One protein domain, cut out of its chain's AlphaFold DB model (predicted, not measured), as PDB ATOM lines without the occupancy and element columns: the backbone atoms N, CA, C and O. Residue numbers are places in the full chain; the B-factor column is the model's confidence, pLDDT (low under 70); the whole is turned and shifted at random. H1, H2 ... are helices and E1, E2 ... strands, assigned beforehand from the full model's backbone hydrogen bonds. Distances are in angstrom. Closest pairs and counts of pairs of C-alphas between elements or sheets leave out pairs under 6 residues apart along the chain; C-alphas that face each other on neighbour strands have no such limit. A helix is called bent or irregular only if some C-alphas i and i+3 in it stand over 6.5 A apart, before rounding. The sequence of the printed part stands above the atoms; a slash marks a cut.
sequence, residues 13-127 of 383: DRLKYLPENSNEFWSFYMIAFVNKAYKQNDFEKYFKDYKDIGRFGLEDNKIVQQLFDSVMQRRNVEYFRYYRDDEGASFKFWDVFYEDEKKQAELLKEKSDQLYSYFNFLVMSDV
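AT A GLANCE: This is residues 13 to 127 of the 383 residues of an uncharacterized protein of Croceibacter atlanticus (strain ATCC BAA-628 / HTCC2559 / KCTC 12090) (UniProt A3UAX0). Two long helices, H2 and H6, make a V that closes near Phe 33 and Phe 97, and H7 folds back along H6 and bridges the open end to the first residues of H2. H4 is on the other side of H2 from H6, the small hairpin of E1 and E2 is at the beginning of H6, and residues 47 to 52 stick out. The printed part has 115 residues, with seven named helices and two named strands in the order H1 H2 H3 H4 H5 E1 E2 H6 H7; the sheet, E1 - E2, is antiparallel and the class is mostly helix. The whole is compact, with a radius of gyration of the C-alphas of 15.2 A and spans of 41 by 37 by 26 A.

IN THESE COORDINATES: E1 is residues 82 to 84, 6.5 A, and E2 is residues 90 to 92, 7.0 A. H6, residues 93 to 111, is 27.6 A long, from C-alpha 93 at (139.555, 129.076, 116.333), with a kink of 29 degrees near residue 105. H7 is residues 113 to 124, 16.3 A, ending at C-alpha 124 at (147.500, 139.698, 101.221). H2 is residues 22 to 40, 27.5 A, and H4 is residues 60 to 72, 18.1 A. The short helices are H1, residues 13 to 17, 8.7 A, from C-alpha 13 at (128.116, 127.217, 99.769); H3, residues 50 to 53, 5.7 A; and H5, residues 77 to 81, 6.3 A. H2 and H6 are irregular, with C-alphas 23 and 26 7.0 A apart and C-alphas 107 and 110 7.6 A apart; H1 is only just irregular, with C-alphas 13 and 16 6.9 A apart.

HOW THE PARTS SIT: E1 and E2 form a hairpin at 143 degrees, with N 83 and O 91 3.1 A apart, within hydrogen-bond range. H6 touches H5, closest at the C-alphas of Arg 81 and Phe 93, 5.6 A. H6 and H7 form a helical hairpin and touch, closest at the C-alphas of Lys 109 and Tyr 116, 4.4 A, at a shallow tilt of 34 degrees, only just short of steep, opposite ways. H2, with residues 33 to 37 alone, only just touches H6, with 3 pairs of C-alphas within 8 A, the closest Phe 33 and Phe 97, 6.7 A, at a steep tilt of 54 degrees, opposite ways. With residues 22 to 25 alone H2 touches H7, about perpendicular at 77 degrees, the closest C-alphas being Phe 25 and Tyr 118, 6.8 A. H2 also only just touches H4, with 3 such pairs, the closest Ser 27 and Asp 60, 7.2 A, at a steep tilt of 43 degrees, the same way. H1 is close to H2 but not clearly touching, Tyr 17 and Phe 28 being the closest C-alphas, 7.8 A; H3 is apart from H2 and H4. Every O i to N i+4 pair is within hydrogen-bond range in H4, H5 and H7, against 13 of 15 in H2 and in H6 and 0 of 1 in H1, where 1 of 2 O i to N i+3 pairs is; H3 is too short for an i+4 pair.

THE WHOLE: The two C-alphas farthest apart are those of Lys 48 and Glu 110, 42.1 A. The printed part has no cut, and no link is long. The mean pLDDT of the printed part is 72.4, and residues 41 to 86 and 88 to 89 of this model are under 70.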
ATOM      1  N   ASP A  13     129.520 126.848  99.571       87.31
ATOM      2  CA  ASP A  13     128.116 127.217  99.769       87.31
ATOM      3  C   ASP A  13     127.918 128.734  99.945       87.31
ATOM      4  O   ASP A  13     126.883 129.296  99.572       87.31
ATOM      5  N   ARG A  14     128.924 129.415 100.510       88.88
ATOM      6  CA  ARG A  14     128.908 130.860 100.767       88.88
ATOM      7  C   ARG A  14     129.232 131.701  99.543       88.88
ATOM      8  O   ARG A  14     129.000 132.907  99.581       88.88
ATOM      9  N   LEU A  15     129.731 131.108  98.458       86.88
ATOM     10  CA  LEU A  15     130.163 131.849  97.268       86.88
ATOM     11  C   LEU A  15     129.053 132.668  96.613       86.88
ATOM     12  O   LEU A  15     129.335 133.709  96.030       86.88
ATOM     13  N   LYS A  16     127.791 132.254  96.765       86.06
ATOM     14  CA  LYS A  16     126.622 133.036  96.321       86.06
ATOM     15  C   LYS A  16     126.505 134.407  97.006       86.06
ATOM     16  O   LYS A  16     125.785 135.270  96.519       86.06
ATOM     17  N   TYR A  17     127.204 134.591  98.125       84.50
ATOM     18  CA  TYR A  17     127.317 135.832  98.881       84.50
ATOM     19  C   TYR A  17     128.701 136.477  98.726       84.50
ATOM     20  O   TYR A  17     129.032 137.386  99.471       84.50
ATOM     21  N   LEU A  18     129.569 136.029  97.823       87.25
ATOM     22  CA  LEU A  18     130.842 136.718  97.635       87.25
ATOM     23  C   LEU A  18     130.572 138.081  96.960       87.25
ATOM     24  O   LEU A  18     129.954 138.108  95.892       87.25
ATOM     25  N   PRO A  19     130.988 139.220  97.546       85.12
ATOM     26  CA  PRO A  19     130.703 140.524  96.961       85.12
ATOM     27  C   PRO A  19     131.545 140.753  95.703       85.12
ATOM     28  O   PRO A  19     132.693 140.321  95.624       85.12
ATOM     29  N   GLU A  20     130.994 141.439  94.703       85.44
ATOM     30  CA  GLU A  20     131.727 141.759  93.464       85.44
ATOM     31  C   GLU A  20     132.865 142.759  93.713       85.44
ATOM     32  O   GLU A  20     133.902 142.726  93.053       85.44
ATOM     33  N   ASN A  21     132.679 143.643  94.694       85.94
ATOM     34  CA  ASN A  21     133.659 144.642  95.085       85.94
ATOM     35  C   ASN A  21     134.652 144.057  96.097       85.94
ATOM     36  O   ASN A  21     134.274 143.707  97.216       85.94
ATOM     37  N   SER A  22     135.935 144.035  95.742       86.19
ATOM     38  CA  SER A  22     137.000 143.511  96.606       86.19
ATOM     39  C   SER A  22     137.152 144.264  97.932       86.19
ATOM     40  O   SER A  22     137.621 143.684  98.912       86.19
ATOM     41  N   ASN A  23     136.696 145.517  98.013       83.06
ATOM     42  CA  ASN A  23     136.681 146.280  99.264       83.06
ATOM     43  C   ASN A  23     135.737 145.677 100.323       83.06
ATOM     44  O   ASN A  23     135.924 145.924 101.513       83.06
ATOM     45  N   GLU A  24     134.753 144.871  99.911       83.88
ATOM     46  CA  GLU A  24     133.785 144.214 100.800       83.88
ATOM     47  C   GLU A  24     134.242 142.801 101.236       83.88
ATOM     48  O   GLU A  24     133.604 142.176 102.085       83.88
ATOM     49  N   PHE A  25     135.371 142.282 100.724       90.12
ATOM     50  CA  PHE A  25     135.865 140.937 101.070       90.12
ATOM     51  C   PHE A  25     136.180 140.767 102.557       90.12
ATOM     52  O   PHE A  25     135.963 139.690 103.114       90.12
ATOM     53  N   TRP A  26     136.656 141.823 103.219       88.25
ATOM     54  CA  TRP A  26     136.912 141.775 104.658       88.25
ATOM     55  C   TRP A  26     135.624 141.633 105.467       88.25
ATOM     56  O   TRP A  26     135.583 140.829 106.397       88.25
ATOM     57  N   SER A  27     134.555 142.330 105.076       79.19
ATOM     58  CA  SER A  27     133.235 142.161 105.687       79.19
ATOM     59  C   SER A  27     132.738 140.726 105.500       79.19
ATOM     60  O   SER A  27     132.387 140.074 106.483       79.19
ATOM     61  N   PHE A  28     132.801 140.195 104.273       85.19
ATOM     62  CA  PHE A  28     132.425 138.806 103.972       85.19
ATOM     63  C   PHE A  28     133.175 137.793 104.857       85.19
ATOM     64  O   PHE A  28     132.548 136.931 105.476       85.19
ATOM     65  N   TYR A  29     134.498 137.936 104.974       88.38
ATOM     66  CA  TYR A  29     135.337 137.082 105.819       88.38
ATOM     67  C   TYR A  29     134.928 137.150 107.299       88.38
ATOM     68  O   TYR A  29     134.754 136.117 107.950       88.38
ATOM     69  N   MET A  30     134.731 138.360 107.831       81.50
ATOM     70  CA  MET A  30     134.350 138.567 109.231       81.50
ATOM     71  C   MET A  30     132.966 137.991 109.546       81.50
ATOM     72  O   MET A  30     132.800 137.330 110.570       81.50
ATOM     73  N   ILE A  31     131.985 138.187 108.664       76.75
ATOM     74  CA  ILE A  31     130.633 137.632 108.820       76.75
ATOM     75  C   ILE A  31     130.686 136.101 108.827       76.75
ATOM     76  O   ILE A  31     130.078 135.456 109.682       76.75
ATOM     77  N   ALA A  32     131.453 135.507 107.915       82.12
ATOM     78  CA  ALA A  32     131.612 134.063 107.847       82.12
ATOM     79  C   ALA A  32     132.287 133.471 109.093       82.12
ATOM     80  O   ALA A  32     131.816 132.459 109.617       82.12
ATOM     81  N   PHE A  33     133.345 134.116 109.596       82.81
ATOM     82  CA  PHE A  33     134.017 133.714 110.835       82.81
ATOM     83  C   PHE A  33     133.022 133.626 111.996       82.81
ATOM     84  O   PHE A  33     132.978 132.630 112.717       82.81
ATOM     85  N   VAL A  34     132.192 134.655 112.146       74.69
ATOM     86  CA  VAL A  34     131.207 134.765 113.227       74.69
ATOM     87  C   VAL A  34     130.144 133.690 113.117       74.69
ATOM     88  O   VAL A  34     129.848 133.027 114.109       74.69
ATOM     89  N   ASN A  35     129.594 133.482 111.922       74.31
ATOM     90  CA  ASN A  35     128.554 132.478 111.725       74.31
ATOM     91  C   ASN A  35     129.097 131.067 111.979       74.31
ATOM     92  O   ASN A  35     128.418 130.247 112.603       74.31
ATOM     93  N   LYS A  36     130.348 130.789 111.584       78.12
ATOM     94  CA  LYS A  36     131.009 129.517 111.909       78.12
ATOM     95  C   LYS A  36     131.250 129.384 113.416       78.12
ATOM     96  O   LYS A  36     130.933 128.336 113.974       78.12
ATOM     97  N   ALA A  37     131.742 130.436 114.079       73.56
ATOM     98  CA  ALA A  37     131.955 130.458 115.532       73.56
ATOM     99  C   ALA A  37     130.663 130.155 116.293       73.56
ATOM    100  O   ALA A  37     130.668 129.380 117.248       73.56
ATOM    101  N   TYR A  38     129.565 130.762 115.844       70.25
ATOM    102  CA  TYR A  38     128.242 130.607 116.419       70.25
ATOM    103  C   TYR A  38     127.753 129.160 116.344       70.25
ATOM    104  O   TYR A  38     127.381 128.573 117.362       70.25
ATOM    105  N   LYS A  39     127.797 128.578 115.141       71.50
ATOM    106  CA  LYS A  39     127.303 127.222 114.879       71.50
ATOM    107  C   LYS A  39     128.134 126.141 115.560       71.50
ATOM    108  O   LYS A  39     127.572 125.174 116.058       71.50
ATOM    109  N   GLN A  40     129.459 126.285 115.569       70.50
ATOM    110  CA  GLN A  40     130.350 125.238 116.077       70.50
ATOM    111  C   GLN A  40     130.515 125.253 117.604       70.50
ATOM    112  O   GLN A  40     130.831 124.213 118.171       70.50
ATOM    113  N   ASN A  41     130.268 126.380 118.284       62.69
ATOM    114  CA  ASN A  41     130.448 126.496 119.741       62.69
ATOM    115  C   ASN A  41     129.133 126.543 120.547       62.69
ATOM    116  O   ASN A  41     129.158 126.949 121.709       62.69
ATOM    117  N   ASP A  42     127.994 126.148 119.961       56.44
ATOM    118  CA  ASP A  42     126.683 126.078 120.643       56.44
ATOM    119  C   ASP A  42     126.288 127.421 121.311       56.44
ATOM    120  O   ASP A  42     125.795 127.512 122.444       56.44
ATOM    121  N   PHE A  43     126.588 128.509 120.596       52.81
ATOM    122  CA  PHE A  43     126.602 129.887 121.097       52.81
ATOM    123  C   PHE A  43     125.195 130.476 121.317       52.81
ATOM    124  O   PHE A  43     125.043 131.486 122.011       52.81
ATOM    125  N   GLU A  44     124.162 129.792 120.804       50.81
ATOM    126  CA  GLU A  44     122.725 130.036 121.030       50.81
ATOM    127  C   GLU A  44     122.387 130.307 122.504       50.81
ATOM    128  O   GLU A  44     121.516 131.114 122.824       50.81
ATOM    129  N   LYS A  45     123.114 129.670 123.426       48.09
ATOM    130  CA  LYS A  45     122.859 129.733 124.873       48.09
ATOM    131  C   LYS A  45     123.292 131.043 125.539       48.09
ATOM    132  O   LYS A  45     122.776 131.369 126.609       48.09
ATOM    133  N   TYR A  46     124.225 131.790 124.943       45.62
ATOM    134  CA  TYR A  46     124.801 133.009 125.535       45.62
ATOM    135  C   TYR A  46     124.167 134.302 125.009       45.62
ATOM    136  O   TYR A  46     124.278 135.345 125.651       45.62
ATOM    137  N   PHE A  47     123.443 134.223 123.892       45.69
ATOM    138  CA  PHE A  47     122.689 135.326 123.305       45.69
ATOM    139  C   PHE A  47     121.194 135.031 123.441       45.69
ATOM    140  O   PHE A  47     120.558 134.522 122.524       45.69
ATOM    141  N   LYS A  48     120.622 135.359 124.611       40.62
ATOM    142  CA  LYS A  48     119.179 135.198 124.891       40.62
ATOM    143  C   LYS A  48     118.276 135.890 123.858       40.62
ATOM    144  O   LYS A  48     117.160 135.431 123.640       40.62
ATOM    145  N   ASP A  49     118.788 136.926 123.195       44.53
ATOM    146  CA  ASP A  49     118.060 137.731 122.218       44.53
ATOM    147  C   ASP A  49     118.638 137.563 120.803       44.53
ATOM    148  O   ASP A  49     118.983 138.517 120.110       44.53
ATOM    149  N   TYR A  50     118.724 136.319 120.327       42.88
ATOM    150  CA  TYR A  50     119.123 136.037 118.940       42.88
ATOM    151  C   TYR A  50     118.109 136.527 117.887       42.88
ATOM    152  O   TYR A  50     118.402 136.569 116.692       42.88
ATOM    153  N   LYS A  51     116.910 136.960 118.306       44.12
ATOM    154  CA  LYS A  51     115.944 137.605 117.402       44.12
ATOM    155  C   LYS A  51     116.412 138.967 116.894       44.12
ATOM    156  O   LYS A  51     115.877 139.403 115.881       44.12
ATOM    157  N   ASP A  52     117.395 139.597 117.535       40.75
ATOM    158  CA  ASP A  52     117.835 140.948 117.184       40.75
ATOM    159  C   ASP A  52     119.011 140.964 116.196       40.75
ATOM    160  O   ASP A  52     119.001 141.780 115.281       40.75
ATOM    161  N   ILE A  53     119.946 140.009 116.250       42.84
ATOM    162  CA  ILE A  53     121.046 139.925 115.262       42.84
ATOM    163  C   ILE A  53     120.504 139.593 113.859       42.84
ATOM    164  O   ILE A  53     120.960 140.150 112.867       42.84
ATOM    165  N   GLY A  54     119.470 138.747 113.771       39.66
ATOM    166  CA  GLY A  54     118.773 138.455 112.512       39.66
ATOM    167  C   GLY A  54     117.740 139.510 112.073       39.66
ATOM    168  O   GLY A  54     117.372 139.534 110.899       39.66
ATOM    169  N   ARG A  55     117.243 140.378 112.977       36.69
ATOM    170  CA  ARG A  55     116.261 141.446 112.661       36.69
ATOM    171  C   ARG A  55     116.900 142.776 112.317       36.69
ATOM    172  O   ARG A  55     116.380 143.493 111.461       36.69
ATOM    173  N   PHE A  56     117.981 143.141 112.991       37.84
ATOM    174  CA  PHE A  56     118.703 144.355 112.681       37.84
ATOM    175  C   PHE A  56     119.708 144.009 111.600       37.84
ATOM    176  O   PHE A  56     120.841 143.617 111.853       37.84
ATOM    177  N   GLY A  57     119.258 144.158 110.360       39.06
ATOM    178  CA  GLY A  57     120.148 144.310 109.230       39.06
ATOM    179  C   GLY A  57     121.005 145.556 109.412       39.06
ATOM    180  O   GLY A  57     120.672 146.599 108.856       39.06
ATOM    181  N   LEU A  58     122.045 145.447 110.229       39.75
ATOM    182  CA  LEU A  58     122.889 146.546 110.661       39.75
ATOM    183  C   LEU A  58     123.904 146.870 109.569       39.75
ATOM    184  O   LEU A  58     124.501 145.979 108.978       39.75
ATOM    185  N   GLU A  59     124.068 148.163 109.324       46.66
ATOM    186  CA  GLU A  59     125.094 148.738 108.455       46.66
ATOM    187  C   GLU A  59     126.479 148.175 108.841       46.66
ATOM    188  O   GLU A  59     126.771 148.081 110.039       46.66
ATOM    189  N   ASP A  60     127.327 147.822 107.865       49.91
ATOM    190  CA  ASP A  60     128.605 147.087 108.032       49.91
ATOM    191  C   ASP A  60     129.435 147.505 109.269       49.91
ATOM    192  O   ASP A  60     129.944 146.667 110.017       49.91
ATOM    193  N   ASN A  61     129.519 148.809 109.550       51.72
ATOM    194  CA  ASN A  61     130.296 149.351 110.671       51.72
ATOM    195  C   ASN A  61     129.750 148.972 112.061       51.72
ATOM    196  O   ASN A  61     130.525 148.833 113.005       51.72
ATOM    197  N   LYS A  62     128.432 148.795 112.222       51.66
ATOM    198  CA  LYS A  62     127.815 148.427 113.512       51.66
ATOM    199  C   LYS A  62     127.955 146.937 113.809       51.66
ATOM    200  O   LYS A  62     128.112 146.588 114.973       51.66
ATOM    201  N   ILE A  63     127.947 146.083 112.780       51.41
ATOM    202  CA  ILE A  63     128.194 144.637 112.912       51.41
ATOM    203  C   ILE A  63     129.623 144.413 113.384       51.41
ATOM    204  O   ILE A  63     129.839 143.771 114.407       51.41
ATOM    205  N   VAL A  64     130.596 145.009 112.695       51.19
ATOM    206  CA  VAL A  64     132.006 144.886 113.075       51.19
ATOM    207  C   VAL A  64     132.261 145.450 114.473       51.19
ATOM    208  O   VAL A  64     133.005 144.833 115.229       51.19
ATOM    209  N   GLN A  65     131.599 146.549 114.861       52.91
ATOM    210  CA  GLN A  65     131.722 147.103 116.212       52.91
ATOM    211  C   GLN A  65     131.069 146.233 117.288       52.91
ATOM    212  O   GLN A  65     131.678 145.982 118.318       52.91
ATOM    213  N   GLN A  66     129.855 145.727 117.071       52.31
ATOM    214  CA  GLN A  66     129.201 144.836 118.036       52.31
ATOM    215  C   GLN A  66     129.924 143.490 118.149       52.31
ATOM    216  O   GLN A  66     129.968 142.906 119.232       52.31
ATOM    217  N   LEU A  67     130.531 143.018 117.059       53.19
ATOM    218  CA  LEU A  67     131.430 141.867 117.044       53.19
ATOM    219  C   LEU A  67     132.715 142.143 117.806       53.19
ATOM    220  O   LEU A  67     133.095 141.340 118.651       53.19
ATOM    221  N   PHE A  68     133.344 143.288 117.556       52.66
ATOM    222  CA  PHE A  68     134.496 143.778 118.300       52.66
ATOM    223  C   PHE A  68     134.183 143.855 119.796       52.66
ATOM    224  O   PHE A  68     134.894 143.261 120.600       52.66
ATOM    225  N   ASP A  69     133.083 144.496 120.184       53.22
ATOM    226  CA  ASP A  69     132.657 144.653 121.575       53.22
ATOM    227  C   ASP A  69     132.344 143.298 122.223       53.22
ATOM    228  O   ASP A  69     132.759 143.032 123.355       53.22
ATOM    229  N   SER A  70     131.673 142.399 121.495       52.16
ATOM    230  CA  SER A  70     131.378 141.037 121.958       52.16
ATOM    231  C   SER A  70     132.643 140.205 122.132       52.16
ATOM    232  O   SER A  70     132.717 139.428 123.077       52.16
ATOM    233  N   VAL A  71     133.643 140.388 121.271       49.22
ATOM    234  CA  VAL A  71     134.960 139.743 121.338       49.22
ATOM    235  C   VAL A  71     135.842 140.351 122.438       49.22
ATOM    236  O   VAL A  71     136.596 139.628 123.085       49.22
ATOM    237  N   MET A  72     135.744 141.658 122.688       47.56
ATOM    238  CA  MET A  72     136.589 142.406 123.631       47.56
ATOM    239  C   MET A  72     136.076 142.368 125.077       47.56
ATOM    240  O   MET A  72     136.832 142.638 126.018       47.56
ATOM    241  N   GLN A  73     134.818 141.983 125.308       50.31
ATOM    242  CA  GLN A  73     134.294 141.758 126.655       50.31
ATOM    243  C   GLN A  73     134.833 140.451 127.261       50.31
ATOM    244  O   GLN A  73     134.581 139.351 126.774       50.31
ATOM    245  N   ARG A  74     135.526 140.563 128.407       44.66
ATOM    246  CA  ARG A  74     136.217 139.473 129.140       44.66
ATOM    247  C   ARG A  74     135.448 138.157 129.302       44.66
ATOM    248  O   ARG A  74     136.097 137.131 129.459       44.66
ATOM    249  N   ARG A  75     134.113 138.182 129.336       45.47
ATOM    250  CA  ARG A  75     133.292 136.976 129.519       45.47
ATOM    251  C   ARG A  75     133.137 136.146 128.245       45.47
ATOM    252  O   ARG A  75     132.840 134.971 128.379       45.47
ATOM    253  N   ASN A  76     133.390 136.724 127.069       48.06
ATOM    254  CA  ASN A  76     133.191 136.075 125.769       48.06
ATOM    255  C   ASN A  76     134.495 135.671 125.062       48.06
ATOM    256  O   ASN A  76     134.499 134.888 124.114       48.06
ATOM    257  N   VAL A  77     135.613 136.209 125.548       49.91
ATOM    258  CA  VAL A  77     136.962 136.030 125.007       49.91
ATOM    259  C   VAL A  77     137.390 134.559 124.947       49.91
ATOM    260  O   VAL A  77     138.099 134.178 124.024       49.91
ATOM    261  N   GLU A  78     136.986 133.713 125.897       51.81
ATOM    262  CA  GLU A  78     137.346 132.285 125.868       51.81
ATOM    263  C   GLU A  78     136.650 131.525 124.727       51.81
ATOM    264  O   GLU A  78     137.237 130.588 124.190       51.81
ATOM    265  N   TYR A  79     135.471 131.984 124.289       55.09
ATOM    266  CA  TYR A  79     134.628 131.285 123.313       55.09
ATOM    267  C   TYR A  79     135.060 131.490 121.858       55.09
ATOM    268  O   TYR A  79     134.956 130.574 121.054       55.09
ATOM    269  N   PHE A  80     135.578 132.672 121.508       58.53
ATOM    270  CA  PHE A  80     136.128 132.932 120.165       58.53
ATOM    271  C   PHE A  80     137.600 132.537 120.032       58.53
ATOM    272  O   PHE A  80     138.141 132.502 118.927       58.53
ATOM    273  N   ARG A  81     138.267 132.271 121.161       65.00
ATOM    274  CA  ARG A  81     139.670 131.867 121.184       65.00
ATOM    275  C   ARG A  81     139.821 130.391 120.865       65.00
ATOM    276  O   ARG A  81     140.635 130.034 120.021       65.00
ATOM    277  N   TYR A  82     139.082 129.529 121.547       69.50
ATOM    278  CA  TYR A  82     139.359 128.103 121.484       69.50
ATOM    279  C   TYR A  82     138.133 127.309 121.062       69.50
ATOM    280  O   TYR A  82     137.092 127.432 121.696       69.50
ATOM    281  N   TYR A  83     138.282 126.463 120.041       69.50
ATOM    282  CA  TYR A  83     137.345 125.365 119.802       69.50
ATOM    283  C   TYR A  83     137.986 124.063 120.276       69.50
ATOM    284  O   TYR A  83     139.207 123.900 120.171       69.50
ATOM    285  N   ARG A  84     137.170 123.166 120.830       67.50
ATOM    286  CA  ARG A  84     137.597 121.810 121.172       67.50
ATOM    287  C   ARG A  84     137.039 120.839 120.151       67.50
ATOM    288  O   ARG A  84     135.864 120.949 119.813       67.50
ATOM    289  N   ASP A  85     137.873 119.938 119.657       68.88
ATOM    290  CA  ASP A  85     137.375 118.810 118.878       68.88
ATOM    291  C   ASP A  85     136.701 117.764 119.783       68.88
ATOM    292  O   ASP A  85     136.703 117.875 121.015       68.88
ATOM    293  N   ASP A  86     136.121 116.743 119.152       67.00
ATOM    294  CA  ASP A  86     135.439 115.640 119.835       67.00
ATOM    295  C   ASP A  86     136.388 114.816 120.732       67.00
ATOM    296  O   ASP A  86     135.941 114.130 121.652       67.00
ATOM    297  N   GLU A  87     137.702 114.920 120.508       70.06
ATOM    298  CA  GLU A  87     138.759 114.280 121.301       70.06
ATOM    299  C   GLU A  87     139.257 115.174 122.461       70.06
ATOM    300  O   GLU A  87     140.054 114.745 123.299       70.06
ATOM    301  N   GLY A  88     138.753 116.408 122.562       65.06
ATOM    302  CA  GLY A  88     139.064 117.370 123.617       65.06
ATOM    303  C   GLY A  88     140.310 118.228 123.369       65.06
ATOM    304  O   GLY A  88     140.681 119.010 124.255       65.06
ATOM    305  N   ALA A  89     140.949 118.137 122.201       69.19
ATOM    306  CA  ALA A  89     142.069 118.989 121.821       69.19
ATOM    307  C   ALA A  89     141.586 120.413 121.515       69.19
ATOM    308  O   ALA A  89     140.573 120.624 120.859       69.19
ATOM    309  N   SER A  90     142.313 121.412 122.021       70.88
ATOM    310  CA  SER A  90     141.924 122.823 121.960       70.88
ATOM    311  C   SER A  90     142.730 123.563 120.897       70.88
ATOM    312  O   SER A  90     143.944 123.713 121.033       70.88
ATOM    313  N   PHE A  91     142.055 124.120 119.899       76.06
ATOM    314  CA  PHE A  91     142.680 124.842 118.793       76.06
ATOM    315  C   PHE A  91     142.299 126.314 118.797       76.06
ATOM    316  O   PHE A  91     141.223 126.687 119.254       76.06
ATOM    317  N   LYS A  92     143.176 127.157 118.252       81.50
ATOM    318  CA  LYS A  92     142.923 128.590 118.085       81.50
ATOM    319  C   LYS A  92     141.921 128.807 116.952       81.50
ATOM    320  O   LYS A  92     142.292 128.720 115.785       81.50
ATOM    321  N   PHE A  93     140.665 129.079 117.291       81.25
ATOM    322  CA  PHE A  93     139.555 129.076 116.333       81.25
ATOM    323  C   PHE A  93     139.758 130.069 115.178       81.25
ATOM    324  O   PHE A  93     139.574 129.710 114.020       81.25
ATOM    325  N   TRP A  94     140.225 131.284 115.485       85.44
ATOM    326  CA  TRP A  94     140.607 132.291 114.483       85.44
ATOM    327  C   TRP A  94     141.641 131.784 113.467       85.44
ATOM    328  O   TRP A  94     141.468 131.968 112.264       85.44
ATOM    329  N   ASP A  95     142.693 131.113 113.947       87.50
ATOM    330  CA  ASP A  95     143.779 130.632 113.088       87.50
ATOM    331  C   ASP A  95     143.283 129.483 112.199       87.50
ATOM    332  O   ASP A  95     143.521 129.481 110.995       87.50
ATOM    333  N   VAL A  96     142.529 128.540 112.774       88.44
ATOM    334  CA  VAL A  96     141.969 127.404 112.025       88.44
ATOM    335  C   VAL A  96     140.965 127.868 110.975       88.44
ATOM    336  O   VAL A  96     140.996 127.380 109.848       88.44
ATOM    337  N   PHE A  97     140.110 128.843 111.298       89.56
ATOM    338  CA  PHE A  97     139.179 129.399 110.320       89.56
ATOM    339  C   PHE A  97     139.904 130.000 109.114       89.56
ATOM    340  O   PHE A  97     139.518 129.719 107.983       89.56
ATOM    341  N   TYR A  98     140.954 130.794 109.339       93.50
ATOM    342  CA  TYR A  98     141.745 131.368 108.251       93.50
ATOM    343  C   TYR A  98     142.388 130.299 107.361       93.50
ATOM    344  O   TYR A  98     142.278 130.393 106.138       93.50
ATOM    345  N   GLU A  99     143.025 129.285 107.950       93.75
ATOM    346  CA  GLU A  99     143.680 128.219 107.183       93.75
ATOM    347  C   GLU A  99     142.666 127.399 106.368       93.75
ATOM    348  O   GLU A  99     142.890 127.135 105.184       93.75
ATOM    349  N   ASP A 100     141.514 127.066 106.958       92.62
ATOM    350  CA  ASP A 100     140.415 126.389 106.261       92.62
ATOM    351  C   ASP A 100     139.874 127.225 105.094       92.62
ATOM    352  O   ASP A 100     139.649 126.699 104.001       92.62
ATOM    353  N   GLU A 101     139.640 128.520 105.331       95.00
ATOM    354  CA  GLU A 101     139.105 129.459 104.341       95.00
ATOM    355  C   GLU A 101     140.060 129.590 103.156       95.00
ATOM    356  O   GLU A 101     139.659 129.458 101.998       95.00
ATOM    357  N   LYS A 102     141.346 129.792 103.448       96.50
ATOM    358  CA  LYS A 102     142.403 129.943 102.450       96.50
ATOM    359  C   LYS A 102     142.581 128.676 101.623       96.50
ATOM    360  O   LYS A 102     142.674 128.771 100.401       96.50
ATOM    361  N   LYS A 103     142.570 127.501 102.258       96.38
ATOM    362  CA  LYS A 103     142.669 126.207 101.568       96.38
ATOM    363  C   LYS A 103     141.481 125.967 100.639       96.38
ATOM    364  O   LYS A 103     141.665 125.515  99.513       96.38
ATOM    365  N   GLN A 104     140.264 126.277 101.082       95.44
ATOM    366  CA  GLN A 104     139.083 126.159 100.222       95.44
ATOM    367  C   GLN A 104     139.130 127.161  99.067       95.44
ATOM    368  O   GLN A 104     138.860 126.786  97.928       95.44
ATOM    369  N   ALA A 105     139.522 128.411  99.325       95.81
ATOM    370  CA  ALA A 105     139.657 129.424  98.282       95.81
ATOM    371  C   ALA A 105     140.708 129.017  97.240       95.81
ATOM    372  O   ALA A 105     140.474 129.179  96.047       95.81
ATOM    373  N   GLU A 106     141.822 128.417  97.665       96.62
ATOM    374  CA  GLU A 106     142.861 127.908  96.767       96.62
ATOM    375  C   GLU A 106     142.345 126.816  95.823       96.62
ATOM    376  O   GLU A 106     142.654 126.843  94.633       96.62
ATOM    377  N   LEU A 107     141.529 125.885  96.328       96.44
ATOM    378  CA  LEU A 107     140.918 124.819  95.523       96.44
ATOM    379  C   LEU A 107     139.872 125.349  94.531       96.44
ATOM    380  O   LEU A 107     139.628 124.728  93.498       96.44
ATOM    381  N   LEU A 108     139.237 126.477  94.853       94.69
ATOM    382  CA  LEU A 108     138.128 127.046  94.086       94.69
ATOM    383  C   LEU A 108     138.559 128.199  93.165       94.69
ATOM    384  O   LEU A 108     137.774 128.586  92.303       94.69
ATOM    385  N   LYS A 109     139.781 128.731  93.299       94.75
ATOM    386  CA  LYS A 109     140.227 129.970  92.630       94.75
ATOM    387  C   LYS A 109     140.098 129.963  91.104       94.75
ATOM    388  O   LYS A 109     139.837 131.007  90.528       94.75
ATOM    389  N   GLU A 110     140.230 128.801  90.462       94.62
ATOM    390  CA  GLU A 110     140.144 128.652  88.998       94.62
ATOM    391  C   GLU A 110     138.692 128.639  88.478       94.62
ATOM    392  O   GLU A 110     138.463 128.621  87.270       94.62
ATOM    393  N   LYS A 111     137.686 128.627  89.368       92.94
ATOM    394  CA  LYS A 111     136.269 128.618  88.970       92.94
ATOM    395  C   LYS A 111     135.765 130.001  88.530       92.94
ATOM    396  O   LYS A 111     134.788 130.055  87.786       92.94
ATOM    397  N   SER A 112     136.376 131.102  88.986       91.44
ATOM    398  CA  SER A 112     136.044 132.467  88.539       91.44
ATOM    399  C   SER A 112     137.115 133.502  88.914       91.44
ATOM    400  O   SER A 112     137.799 133.367  89.929       91.44
ATOM    401  N   ASP A 113     137.191 134.604  88.162       91.31
ATOM    402  CA  ASP A 113     138.092 135.733  88.465       91.31
ATOM    403  C   ASP A 113     137.821 136.358  89.844       91.31
ATOM    404  O   ASP A 113     138.726 136.835  90.537       91.31
ATOM    405  N   GLN A 114     136.557 136.334  90.272       91.69
ATOM    406  CA  GLN A 114     136.141 136.829  91.579       91.69
ATOM    407  C   GLN A 114     136.707 135.960  92.712       91.69
ATOM    408  O   GLN A 114     137.189 136.486  93.716       91.69
ATOM    409  N   LEU A 115     136.717 134.637  92.537       93.06
ATOM    410  CA  LEU A 115     137.319 133.692  93.481       93.06
ATOM    411  C   LEU A 115     138.835 133.827  93.533       93.06
ATOM    412  O   LEU A 115     139.414 133.828  94.619       93.06
ATOM    413  N   TYR A 116     139.468 134.001  92.375       95.19
ATOM    414  CA  TYR A 116     140.890 134.309  92.304       95.19
ATOM    415  C   TYR A 116     141.225 135.597  93.076       95.19
ATOM    416  O   TYR A 116     142.179 135.639  93.855       95.19
ATOM    417  N   SER A 117     140.391 136.630  92.936       95.50
ATOM    418  CA  SER A 117     140.525 137.890  93.676       95.50
ATOM    419  C   SER A 117     140.355 137.706  95.187       95.50
ATOM    420  O   SER A 117     141.140 138.261  95.958       95.50
ATOM    421  N   TYR A 118     139.387 136.897  95.626       96.44
ATOM    422  CA  TYR A 118     139.189 136.591  97.046       96.44
ATOM    423  C   TYR A 118     140.359 135.792  97.638       96.44
ATOM    424  O   TYR A 118     140.848 136.120  98.719       96.44
ATOM    425  N   PHE A 119     140.884 134.803  96.907       97.00
ATOM    426  CA  PHE A 119     142.089 134.075  97.309       97.00
ATOM    427  C   PHE A 119     143.290 135.017  97.482       97.00
ATOM    428  O   PHE A 119     143.956 134.981  98.519       97.00
ATOM    429  N   ASN A 120     143.534 135.913  96.520       96.81
ATOM    430  CA  ASN A 120     144.608 136.906  96.631       96.81
ATOM    431  C   ASN A 120     144.410 137.834  97.832       96.81
ATOM    432  O   ASN A 120     145.369 138.133  98.539       96.81
ATOM    433  N   PHE A 121     143.172 138.246  98.107       96.06
ATOM    434  CA  PHE A 121     142.844 139.020  99.299       96.06
ATOM    435  C   PHE A 121     143.211 138.282 100.597       96.06
ATOM    436  O   PHE A 121     143.805 138.894 101.487       96.06
ATOM    437  N   LEU A 122     142.927 136.979 100.708       96.12
ATOM    438  CA  LEU A 122     143.308 136.177 101.877       96.12
ATOM    439  C   LEU A 122     144.832 136.095 102.024       96.12
ATOM    440  O   LEU A 122     145.348 136.275 103.125       96.12
ATOM    441  N   VAL A 123     145.557 135.897 100.918       95.50
ATOM    442  CA  VAL A 123     147.031 135.886 100.901       95.50
ATOM    443  C   VAL A 123     147.601 137.234 101.353       95.50
ATOM    444  O   VAL A 123     148.483 137.268 102.209       95.50
ATOM    445  N   MET A 124     147.075 138.345 100.836       93.06
ATOM    446  CA  MET A 124     147.500 139.698 101.221       93.06
ATOM    447  C   MET A 124     147.112 140.054 102.664       93.06
ATOM    448  O   MET A 124     147.745 140.906 103.283       93.06
ATOM    449  N   SER A 125     146.099 139.390 103.223       92.31
ATOM    450  CA  SER A 125     145.625 139.618 104.591       92.31
ATOM    451  C   SER A 125     146.391 138.819 105.652       92.31
ATOM    452  O   SER A 125     146.130 139.012 106.836       92.31
ATOM    453  N   ASP A 126     147.353 137.967 105.285       90.56
ATOM    454  CA  ASP A 126     148.062 137.065 106.209       90.56
ATOM    455  C   ASP A 126     148.646 137.778 107.443       90.56
ATOM    456  O   ASP A 126     148.430 137.364 108.585       90.56
ATOM    457  N   VAL A 127     149.325 138.911 107.235       88.62
ATOM    458  CA  VAL A 127     149.894 139.721 108.326       88.62
ATOM    459  C   VAL A 127     148.789 140.311 109.210       88.62
ATOM    460  O   VAL A 127     148.889 140.284 110.437       88.62
TER     461      VAL A 127